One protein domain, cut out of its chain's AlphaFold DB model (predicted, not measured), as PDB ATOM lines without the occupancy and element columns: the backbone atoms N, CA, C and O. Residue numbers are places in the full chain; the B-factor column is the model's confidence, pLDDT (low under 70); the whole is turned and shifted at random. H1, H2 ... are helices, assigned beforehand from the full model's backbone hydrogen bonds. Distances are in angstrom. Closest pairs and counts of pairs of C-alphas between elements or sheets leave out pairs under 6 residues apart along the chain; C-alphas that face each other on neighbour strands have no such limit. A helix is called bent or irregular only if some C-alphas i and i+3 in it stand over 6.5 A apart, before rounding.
ATOM      1  N   PRO A 250      53.492   0.563  17.275       73.50
ATOM      2  CA  PRO A 250      52.179   1.130  17.615       73.50
ATOM      3  C   PRO A 250      52.070   2.668  17.533       73.50
ATOM      4  O   PRO A 250      50.959   3.193  17.433       73.50
ATOM      5  N   ALA A 251      53.190   3.402  17.548       73.75
ATOM      6  CA  ALA A 251      53.207   4.853  17.327       73.75
ATOM      7  C   ALA A 251      53.031   5.205  15.835       73.75
ATOM      8  O   ALA A 251      52.122   5.954  15.474       73.75
ATOM      9  N   THR A 252      53.837   4.598  14.961       73.19
ATOM     10  CA  THR A 252      53.780   4.759  13.498       73.19
ATOM     11  C   THR A 252      52.540   4.101  12.886       73.19
ATOM     12  O   THR A 252      52.049   4.530  11.845       73.19
ATOM     13  N   ALA A 253      52.005   3.073  13.548       73.19
ATOM     14  CA  ALA A 253      50.772   2.390  13.189       73.19
ATOM     15  C   ALA A 253      49.592   3.355  13.076       73.19
ATOM     16  O   ALA A 253      48.869   3.306  12.092       73.19
ATOM     17  N   ARG A 254      49.386   4.257  14.043       74.44
ATOM     18  CA  ARG A 254      48.200   5.133  14.063       74.44
ATOM     19  C   ARG A 254      48.188   6.130  12.906       74.44
ATOM     20  O   ARG A 254      47.148   6.323  12.279       74.44
ATOM     21  N   THR A 255      49.335   6.728  12.588       78.88
ATOM     22  CA  THR A 255      49.461   7.660  11.459       78.88
ATOM     23  C   THR A 255      49.348   6.930  10.122       78.88
ATOM     24  O   THR A 255      48.574   7.363   9.269       78.88
ATOM     25  N   LYS A 256      50.010   5.772   9.967       77.06
ATOM     26  CA  LYS A 256      49.894   4.936   8.761       77.06
ATOM     27  C   LYS A 256      48.488   4.365   8.571       77.06
ATOM     28  O   LYS A 256      47.981   4.429   7.460       77.06
ATOM     29  N   ILE A 257      47.818   3.881   9.622       81.31
ATOM     30  CA  ILE A 257      46.415   3.433   9.559       81.31
ATOM     31  C   ILE A 257      45.527   4.593   9.127       81.31
ATOM     32  O   ILE A 257      44.755   4.412   8.198       81.31
ATOM     33  N   ASN A 258      45.643   5.786   9.718       78.38
ATOM     34  CA  ASN A 258      44.810   6.917   9.301       78.38
ATOM     35  C   ASN A 258      45.084   7.328   7.844       78.38
ATOM     36  O   ASN A 258      44.138   7.613   7.115       78.38
ATOM     37  N   GLN A 259      46.333   7.297   7.369       81.00
ATOM     38  CA  GLN A 259      46.668   7.557   5.960       81.00
ATOM     39  C   GLN A 259      46.156   6.456   5.011       81.00
ATOM     40  O   GLN A 259      45.626   6.750   3.940       81.00
ATOM     41  N   ILE A 260      46.242   5.184   5.404       80.25
ATOM     42  CA  ILE A 260      45.716   4.052   4.631       80.25
ATOM     43  C   ILE A 260      44.184   4.094   4.616       80.25
ATOM     44  O   ILE A 260      43.584   4.028   3.554       80.25
ATOM     45  N   LEU A 261      43.532   4.290   5.760       80.56
ATOM     46  CA  LEU A 261      42.077   4.351   5.878       80.56
ATOM     47  C   LEU A 261      41.504   5.564   5.136       80.56
ATOM     48  O   LEU A 261      40.497   5.427   4.451       80.56
ATOM     49  N   THR A 262      42.152   6.735   5.200       77.44
ATOM     50  CA  THR A 262      41.724   7.914   4.425       77.44
ATOM     51  C   THR A 262      41.995   7.766   2.931       77.44
ATOM     52  O   THR A 262      41.143   8.170   2.144       77.44
ATOM     53  N   SER A 263      43.107   7.154   2.509       78.50
ATOM     54  CA  SER A 263      43.359   6.893   1.082       78.50
ATOM     55  C   SER A 263      42.409   5.831   0.516       78.50
ATOM     56  O   SER A 263      41.802   6.065  -0.529       78.50
ATOM     57  N   LEU A 264      42.163   4.735   1.244       77.94
ATOM     58  CA  LEU A 264      41.138   3.739   0.917       77.94
ATOM     59  C   LEU A 264      39.739   4.365   0.902       77.94
ATOM     60  O   LEU A 264      38.987   4.135  -0.040       77.94
ATOM     61  N   TRP A 265      39.383   5.203   1.879       80.69
ATOM     62  CA  TRP A 265      38.095   5.899   1.876       80.69
ATOM     63  C   TRP A 265      37.974   6.851   0.682       80.69
ATOM     64  O   TRP A 265      36.962   6.843  -0.009       80.69
ATOM     65  N   GLN A 266      39.004   7.632   0.353       76.50
ATOM     66  CA  GLN A 266      38.973   8.500  -0.831       76.50
ATOM     67  C   GLN A 266      38.864   7.706  -2.142       76.50
ATOM     68  O   GLN A 266      38.108   8.114  -3.029       76.50
ATOM     69  N   GLN A 267      39.560   6.572  -2.250       76.75
ATOM     70  CA  GLN A 267      39.571   5.716  -3.437       76.75
ATOM     71  C   GLN A 267      38.274   4.905  -3.601       76.75
ATOM     72  O   GLN A 267      37.779   4.767  -4.719       76.75
ATOM     73  N   TYR A 268      37.699   4.410  -2.502       77.25
ATOM     74  CA  TYR A 268      36.569   3.477  -2.505       77.25
ATOM     75  C   TYR A 268      35.254   4.049  -1.957       77.25
ATOM     76  O   TYR A 268      34.259   3.334  -2.006       77.25
ATOM     77  N   ARG A 269      35.164   5.318  -1.513       80.62
ATOM     78  CA  ARG A 269      33.910   5.909  -0.971       80.62
ATOM     79  C   ARG A 269      32.682   5.688  -1.848       80.62
ATOM     80  O   ARG A 269      31.589   5.535  -1.322       80.62
ATOM     81  N   LEU A 270      32.847   5.685  -3.175       73.12
ATOM     82  CA  LEU A 270      31.739   5.451  -4.102       73.12
ATOM     83  C   LEU A 270      31.307   3.982  -4.109       73.12
ATOM     84  O   LEU A 270      30.118   3.695  -4.136       73.12
ATOM     85  N   THR A 271      32.274   3.064  -4.066       78.56
ATOM     86  CA  THR A 271      32.034   1.623  -3.974       78.56
ATOM     87  C   THR A 271      31.400   1.280  -2.635       78.56
ATOM     88  O   THR A 271      30.379   0.611  -2.629       78.56
ATOM     89  N   VAL A 272      31.935   1.807  -1.526       81.06
ATOM     90  CA  VAL A 272      31.381   1.630  -0.175       81.06
ATOM     91  C   VAL A 272      29.945   2.148  -0.121       81.06
ATOM     92  O   VAL A 272      29.056   1.367   0.198       81.06
ATOM     93  N   ALA A 273      29.699   3.401  -0.526       80.12
ATOM     94  CA  ALA A 273      28.353   3.983  -0.553       80.12
ATOM     95  C   ALA A 273      27.383   3.215  -1.468       80.12
ATOM     96  O   ALA A 273      26.226   3.025  -1.110       80.12
ATOM     97  N   GLY A 274      27.850   2.737  -2.627       80.25
ATOM     98  CA  GLY A 274      27.059   1.882  -3.513       80.25
ATOM     99  C   GLY A 274      26.723   0.538  -2.865       80.25
ATOM    100  O   GLY A 274      25.572   0.119  -2.895       80.25
ATOM    101  N   THR A 275      27.695  -0.115  -2.218       81.94
ATOM    102  CA  THR A 275      27.460  -1.384  -1.517       81.94
ATOM    103  C   THR A 275      26.545  -1.226  -0.312       81.94
ATOM    104  O   THR A 275      25.675  -2.070  -0.138       81.94
ATOM    105  N   THR A 276      26.662  -0.158   0.488       84.31
ATOM    106  CA  THR A 276      25.724   0.079   1.595       84.31
ATOM    107  C   THR A 276      24.328   0.417   1.097       84.31
ATOM    108  O   THR A 276      23.381  -0.062   1.701       84.31
ATOM    109  N   LEU A 277      24.182   1.156  -0.011       81.62
ATOM    110  CA  LEU A 277      22.871   1.472  -0.591       81.62
ATOM    111  C   LEU A 277      22.184   0.231  -1.188       81.62
ATOM    112  O   LEU A 277      20.989   0.030  -0.984       81.62
ATOM    113  N   VAL A 278      22.937  -0.649  -1.859       80.69
ATOM    114  CA  VAL A 278      22.426  -1.953  -2.327       80.69
ATOM    115  C   VAL A 278      22.084  -2.865  -1.144       80.69
ATOM    116  O   VAL A 278      21.039  -3.511  -1.158       80.69
ATOM    117  N   LEU A 279      22.913  -2.894  -0.094       85.62
ATOM    118  CA  LEU A 279      22.637  -3.683   1.109       85.62
ATOM    119  C   LEU A 279      21.402  -3.158   1.857       85.62
ATOM    120  O   LEU A 279      20.577  -3.957   2.286       85.62
ATOM    121  N   SER A 280      21.228  -1.837   1.978       83.44
ATOM    122  CA  SER A 280      20.042  -1.249   2.605       83.44
ATOM    123  C   SER A 280      18.786  -1.483   1.773       83.44
ATOM    124  O   SER A 280      17.749  -1.784   2.349       83.44
ATOM    125  N   ALA A 281      18.871  -1.431   0.439       80.50
ATOM    126  CA  ALA A 281      17.761  -1.803  -0.438       80.50
ATOM    127  C   ALA A 281      17.390  -3.293  -0.291       80.50
ATOM    128  O   ALA A 281      16.211  -3.623  -0.210       80.50
ATOM    129  N   TYR A 282      18.381  -4.186  -0.173       83.25
ATOM    130  CA  TYR A 282      18.156  -5.611   0.093       83.25
ATOM    131  C   TYR A 282      17.515  -5.863   1.467       83.25
ATOM    132  O   TYR A 282      16.591  -6.667   1.582       83.25
ATOM    133  N   VAL A 283      17.984  -5.177   2.515       86.81
ATOM    134  CA  VAL A 283      17.401  -5.270   3.864       86.81
ATOM    135  C   VAL A 283      15.971  -4.732   3.863       86.81
ATOM    136  O   VAL A 283      15.089  -5.401   4.391       86.81
ATOM    137  N   LEU A 284      15.726  -3.591   3.209       84.88
ATOM    138  CA  LEU A 284      14.395  -3.001   3.078       84.88
ATOM    139  C   LEU A 284      13.433  -3.948   2.343       84.88
ATOM    140  O   LEU A 284      12.333  -4.185   2.836       84.88
ATOM    141  N   TRP A 285      13.879  -4.565   1.240       80.81
ATOM    142  CA  TRP A 285      13.148  -5.612   0.512       80.81
ATOM    143  C   TRP A 285      12.822  -6.825   1.392       80.81
ATOM    144  O   TRP A 285      11.687  -7.299   1.418       80.81
ATOM    145  N   ARG A 286      13.797  -7.320   2.166       83.81
ATOM    146  CA  ARG A 286      13.572  -8.430   3.101       83.81
ATOM    147  C   ARG A 286      12.585  -8.070   4.210       83.81
ATOM    148  O   ARG A 286      11.759  -8.911   4.557       83.81
ATOM    149  N   SER A 287      12.639  -6.849   4.743       82.62
ATOM    150  CA  SER A 287      11.688  -6.391   5.760       82.62
ATOM    151  C   SER A 287      10.280  -6.174   5.202       82.62
ATOM    152  O   SER A 287       9.318  -6.571   5.855       82.62
ATOM    153  N   SER A 288      10.129  -5.631   3.989       75.50
ATOM    154  CA  SER A 288       8.807  -5.441   3.387       75.50
ATOM    155  C   SER A 288       8.133  -6.773   3.051       75.50
ATOM    156  O   SER A 288       6.942  -6.913   3.306       75.50
ATOM    157  N   PHE A 289       8.883  -7.793   2.615       76.69
ATOM    158  CA  PHE A 289       8.350  -9.156   2.465       76.69
ATOM    159  C   PHE A 289       7.908  -9.795   3.792       76.69
ATOM    160  O   PHE A 289       6.925 -10.533   3.813       76.69
ATOM    161  N   ALA A 290       8.605  -9.524   4.901       80.94
ATOM    162  CA  ALA A 290       8.213 -10.037   6.215       80.94
ATOM    163  C   ALA A 290       6.907  -9.397   6.722       80.94
ATOM    164  O   ALA A 290       6.050 -10.105   7.244       80.94
ATOM    165  N   VAL A 291       6.735  -8.085   6.518       78.19
ATOM    166  CA  VAL A 291       5.516  -7.351   6.905       78.19
ATOM    167  C   VAL A 291       4.342  -7.681   5.979       78.19
ATOM    168  O   VAL A 291       3.239  -7.921   6.463       78.19
ATOM    169  N   ALA A 292       4.557  -7.770   4.662       74.62
ATOM    170  CA  ALA A 292       3.498  -8.097   3.701       74.62
ATOM    171  C   ALA A 292       2.805  -9.430   4.038       74.62
ATOM    172  O   ALA A 292       1.578  -9.492   4.053       74.62
ATOM    173  N   LYS A 293       3.583 -10.454   4.429       77.50
ATOM    174  CA  LYS A 293       3.067 -11.765   4.866       77.50
ATOM    175  C   LYS A 293       2.211 -11.736   6.139       77.50
ATOM    176  O   LYS A 293       1.561 -12.736   6.422       77.50
ATOM    177  N   GLN A 294       2.218 -10.647   6.907       81.12
ATOM    178  CA  GLN A 294       1.403 -10.504   8.120       81.12
ATOM    179  C   GLN A 294       0.135  -9.667   7.918       81.12
ATOM    180  O   GLN A 294      -0.796  -9.816   8.701       81.12
ATOM    181  N   VAL A 295       0.099  -8.773   6.920       71.69
ATOM    182  CA  VAL A 295      -0.921  -7.707   6.863       71.69
ATOM    183  C   VAL A 295      -1.990  -7.942   5.795       71.69
ATOM    184  O   VAL A 295      -3.145  -7.603   6.035       71.69
ATOM    185  N   VAL A 296      -1.659  -8.516   4.629       60.31
ATOM    186  CA  VAL A 296      -2.660  -8.733   3.567       60.31
ATOM    187  C   VAL A 296      -2.362  -9.987   2.751       60.31
ATOM    188  O   VAL A 296      -1.252 -10.154   2.254       60.31
ATOM    189  N   GLY A 297      -3.387 -10.806   2.498       67.31
ATOM    190  CA  GLY A 297      -3.373 -11.870   1.483       67.31
ATOM    191  C   GLY A 297      -3.421 -11.341   0.042       67.31
ATOM    192  O   GLY A 297      -4.133 -11.892  -0.792       67.31
ATOM    193  N   LEU A 298      -2.718 -10.237  -0.240       56.34
ATOM    194  CA  LEU A 298      -2.566  -9.691  -1.588       56.34
ATOM    195  C   LEU A 298      -1.808 -10.693  -2.461       56.34
ATOM    196  O   LEU A 298      -0.868 -11.340  -1.998       56.34
ATOM    197  N   SER A 299      -2.219 -10.813  -3.724       62.62
ATOM    198  CA  SER A 299      -1.667 -11.805  -4.645       62.62
ATOM    199  C   SER A 299      -0.149 -11.662  -4.777       62.62
ATOM    200  O   SER A 299       0.380 -10.602  -5.118       62.62
ATOM    201  N   GLU A 300       0.540 -12.773  -4.508       65.69
ATOM    202  CA  GLU A 300       1.999 -12.876  -4.369       65.69
ATOM    203  C   GLU A 300       2.749 -12.272  -5.575       65.69
ATOM    204  O   GLU A 300       3.781 -11.621  -5.422       65.69
ATOM    205  N   THR A 301       2.145 -12.360  -6.763       70.06
ATOM    206  CA  THR A 301       2.669 -11.852  -8.035       70.06
ATOM    207  C   THR A 301       2.781 -10.326  -8.132       70.06
ATOM    208  O   THR A 301       3.714  -9.833  -8.766       70.06
ATOM    209  N   PHE A 302       1.875  -9.534  -7.541       67.50
ATOM    210  CA  PHE A 302       1.866  -8.080  -7.788       67.50
ATOM    211  C   PHE A 302       2.965  -7.339  -7.005       67.50
ATOM    212  O   PHE A 302       3.524  -6.348  -7.486       67.50
ATOM    213  N   ALA A 303       3.331  -7.851  -5.825       69.06
ATOM    214  CA  ALA A 303       4.421  -7.311  -5.013       69.06
ATOM    215  C   ALA A 303       5.810  -7.569  -5.633       69.06
ATOM    216  O   ALA A 303       6.714  -6.740  -5.498       69.06
ATOM    217  N   GLU A 304       5.982  -8.688  -6.344       71.88
ATOM    218  CA  GLU A 304       7.254  -9.054  -6.979       71.88
ATOM    219  C   GLU A 304       7.644  -8.084  -8.105       71.88
ATOM    220  O   GLU A 304       8.764  -7.561  -8.113       71.88
ATOM    221  N   PHE A 305       6.718  -7.769  -9.018       78.06
ATOM    222  CA  PHE A 305       7.008  -6.876 -10.147       78.06
ATOM    223  C   PHE A 305       7.276  -5.428  -9.718       78.06
ATOM    224  O   PHE A 305       8.213  -4.805 -10.226       78.06
ATOM    225  N   GLY A 306       6.516  -4.898  -8.751       78.88
ATOM    226  CA  GLY A 306       6.698  -3.524  -8.265       78.88
ATOM    227  C   GLY A 306       8.087  -3.280  -7.663       78.88
ATOM    228  O   GLY A 306       8.717  -2.252  -7.926       78.88
ATOM    229  N   ILE A 307       8.616  -4.244  -6.904       72.69
ATOM    230  CA  ILE A 307       9.925  -4.090  -6.255       72.69
ATOM    231  C   ILE A 307      11.077  -4.355  -7.240       72.69
ATOM    232  O   ILE A 307      12.095  -3.662  -7.180       72.69
ATOM    233  N   LEU A 308      10.917  -5.270  -8.204       78.31
ATOM    234  CA  LEU A 308      11.889  -5.462  -9.292       78.31
ATOM    235  C   LEU A 308      12.027  -4.211 -10.182       78.31
ATOM    236  O   LEU A 308      13.141  -3.864 -10.590       78.31
ATOM    237  N   ALA A 309      10.932  -3.484 -10.429       80.06
ATOM    238  CA  ALA A 309      10.965  -2.202 -11.136       80.06
ATOM    239  C   ALA A 309      11.786  -1.142 -10.372       80.06
ATOM    240  O   ALA A 309      12.671  -0.506 -10.944       80.06
ATOM    241  N   LEU A 310      11.586  -1.004  -9.057       80.06
ATOM    242  CA  LEU A 310      12.355  -0.059  -8.232       80.06
ATOM    243  C   LEU A 310      13.833  -0.469  -8.079       80.06
ATOM    244  O   LEU A 310      14.733   0.377  -8.124       80.06
ATOM    245  N   ALA A 311      14.119  -1.767  -7.952       79.31
ATOM    246  CA  ALA A 311      15.483  -2.289  -7.879       79.31
ATOM    247  C   ALA A 311      16.258  -2.071  -9.194       79.31
ATOM    248  O   ALA A 311      17.410  -1.623  -9.174       79.31
ATOM    249  N   SER A 312      15.627  -2.315 -10.346       81.94
ATOM    250  CA  SER A 312      16.231  -2.043 -11.657       81.94
ATOM    251  C   SER A 312      16.426  -0.540 -11.900       81.94
ATOM    252  O   SER A 312      17.517  -0.130 -12.301       81.94
ATOM    253  N   LEU A 313      15.455   0.309 -11.545       81.56
ATOM    254  CA  LEU A 313      15.604   1.767 -11.635       81.56
ATOM    255  C   LEU A 313      16.765   2.286 -10.764       81.56
ATOM    256  O   LEU A 313      17.603   3.056 -11.235       81.56
ATOM    257  N   SER A 314      16.864   1.832  -9.508       81.88
ATOM    258  CA  SER A 314      17.934   2.265  -8.596       81.88
ATOM    259  C   SER A 314      19.325   1.828  -9.070       81.88
ATOM    260  O   SER A 314      20.270   2.616  -9.010       81.88
ATOM    261  N   THR A 315      19.465   0.614  -9.613       81.50
ATOM    262  CA  THR A 315      20.748   0.134 -10.152       81.50
ATOM    263  C   THR A 315      21.153   0.877 -11.425       81.50
ATOM    264  O   THR A 315      22.322   1.252 -11.546       81.50
ATOM    265  N   VAL A 316      20.209   1.196 -12.321       85.50
ATOM    266  CA  VAL A 316      20.453   2.070 -13.483       85.50
ATOM    267  C   VAL A 316      20.868   3.478 -13.039       85.50
ATOM    268  O   VAL A 316      21.839   4.018 -13.571       85.50
ATOM    269  N   LEU A 317      20.218   4.054 -12.023       85.94
ATOM    270  CA  LEU A 317      20.553   5.385 -11.506       85.94
ATOM    271  C   LEU A 317      21.949   5.427 -10.858       85.94
ATOM    272  O   LEU A 317      22.740   6.326 -11.151       85.94
ATOM    273  N   VAL A 318      22.300   4.438 -10.027       84.31
ATOM    274  CA  VAL A 318      23.642   4.319  -9.421       84.31
ATOM    275  C   VAL A 318      24.700   4.102 -10.508       84.31
ATOM    276  O   VAL A 318      25.753   4.747 -10.467       84.31
ATOM    277  N   ALA A 319      24.427   3.262 -11.513       83.62
ATOM    278  CA  ALA A 319      25.318   3.072 -12.654       83.62
ATOM    279  C   ALA A 319      25.509   4.375 -13.448       83.62
ATOM    280  O   ALA A 319      26.644   4.725 -13.772       83.62
ATOM    281  N   TYR A 320      24.440   5.138 -13.692       86.00
ATOM    282  CA  TYR A 320      24.483   6.430 -14.379       86.00
ATOM    283  C   TYR A 320      25.282   7.486 -13.597       86.00
ATOM    284  O   TYR A 320      26.188   8.110 -14.152       86.00
ATOM    285  N   VAL A 321      25.035   7.645 -12.292       87.56
ATOM    286  CA  VAL A 321      25.786   8.575 -11.426       87.56
ATOM    287  C   VAL A 321      27.260   8.164 -11.312       87.56
ATOM    288  O   VAL A 321      28.156   9.013 -11.382       87.56
ATOM    289  N   GLY A 322      27.532   6.862 -11.189       83.56
ATOM    290  CA  GLY A 322      28.882   6.304 -11.193       83.56
ATOM    291  C   GLY A 322      29.613   6.562 -12.510       83.56
ATOM    292  O   GLY A 322      30.751   7.035 -12.498       83.56
ATOM    293  N   MET A 323      28.937   6.345 -13.639       83.19
ATOM    294  CA  MET A 323      29.448   6.611 -14.983       83.19
ATOM    295  C   MET A 323      29.719   8.109 -15.195       83.19
ATOM    296  O   MET A 323      30.808   8.471 -15.648       83.19
ATOM    297  N   ARG A 324      28.800   8.990 -14.771       84.31
ATOM    298  CA  ARG A 324      28.969  10.453 -14.815       84.31
ATOM    299  C   ARG A 324      30.203  10.896 -14.023       84.31
ATOM    300  O   ARG A 324      30.985  11.681 -14.548       84.31
ATOM    301  N   ARG A 325      30.453  10.347 -12.823       84.44
ATOM    302  CA  ARG A 325      31.690  10.613 -12.045       84.44
ATOM    303  C   ARG A 325      32.955  10.012 -12.660       84.44
ATOM    304  O   ARG A 325      34.035  10.606 -12.566       84.44
ATOM    305  N   TYR A 326      32.862   8.833 -13.271       84.62
ATOM    306  CA  TYR A 326      34.020   8.215 -13.916       84.62
ATOM    307  C   TYR A 326      34.504   9.055 -15.096       84.62
ATOM    308  O   TYR A 326      35.713   9.256 -15.242       84.62
ATOM    309  N   TYR A 327      33.578   9.620 -15.870       85.38
ATOM    310  CA  TYR A 327      33.892  10.412 -17.053       85.38
ATOM    311  C   TYR A 327      33.994  11.925 -16.837       85.38
ATOM    312  O   TYR A 327      34.669  12.578 -17.632       85.38
ATOM    313  N   SER A 328      33.433  12.483 -15.758       89.06
ATOM    314  CA  SER A 328      33.609  13.900 -15.424       89.06
ATOM    315  C   SER A 328      35.092  14.242 -15.249       89.06
ATOM    316  O   SER A 328      35.807  13.602 -14.466       89.06
TER     317      SER A 328
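What this domain is: This is residues 250 to 328 of the 750 residues of an uncharacterized protein of Pycnococcus provasolii (UniProt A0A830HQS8). A long helical hairpin, flat and thin, in which the second arm of a long bent helix, H1b, and the helix H2 run side by side in opposite ways, while the first arm, H1a, turns off at a corner and sticks out free. The turn that joins H1b to H2 makes the far end of the hairpin, and the free arm H1a adds to its length at the other end. The printed part has 79 residues with two named helices, H1 then H2, and no named strand; the class is all helix. The whole is extended, with a radius of gyration of the C-alphas of 19.2 A and spans of 61 by 35 by 10 A.

Where its parts are: By its hydrogen bonds H1 was assigned as one helix, residues 250 to 295, but it is bent: C-alphas 267 and 270 are 7.9 A apart. Its arm H1b, residues 270 to 295, is 36.9 A long and begins at C-alpha 270 (31.739, 5.451, -4.102). Its arm H1a, residues 250 to 267, is 25.0 A long and begins at C-alpha 250 (52.179, 1.130, 17.615). H2, residues 300 to 327, is 41.5 A long and ends at C-alpha 327 (33.892, 10.412, -17.053).

How they stand to each other: H1b and H2 touch, the closest C-alphas being those of Gly 274 and Val 318, 7.2 A apart. They form a helical hairpin, at a shallow tilt of 10 degrees, opposite ways. H1a is about perpendicular to H1b, at 74 degrees. H1a and H2 are apart. O i to N i+4 pairs are within hydrogen-bond range in 12 of 14 for H1a, 21 of 22 for H1b and 21 of 24 for H2.

The domain as a whole: The C-alphas farthest apart, those of Ala 251 and Ser 299, are 61.4 A apart. The printed part has no cut, and the link from H1 to H2 is tight, with 4 residues. Residues 250 to 269 stand free, as do residues 293 to 299, of which 293 to 295 belong to H1. The mean pLDDT of the printed part is 78.7; residues 296 to 300 and 302 to 303 are under 70.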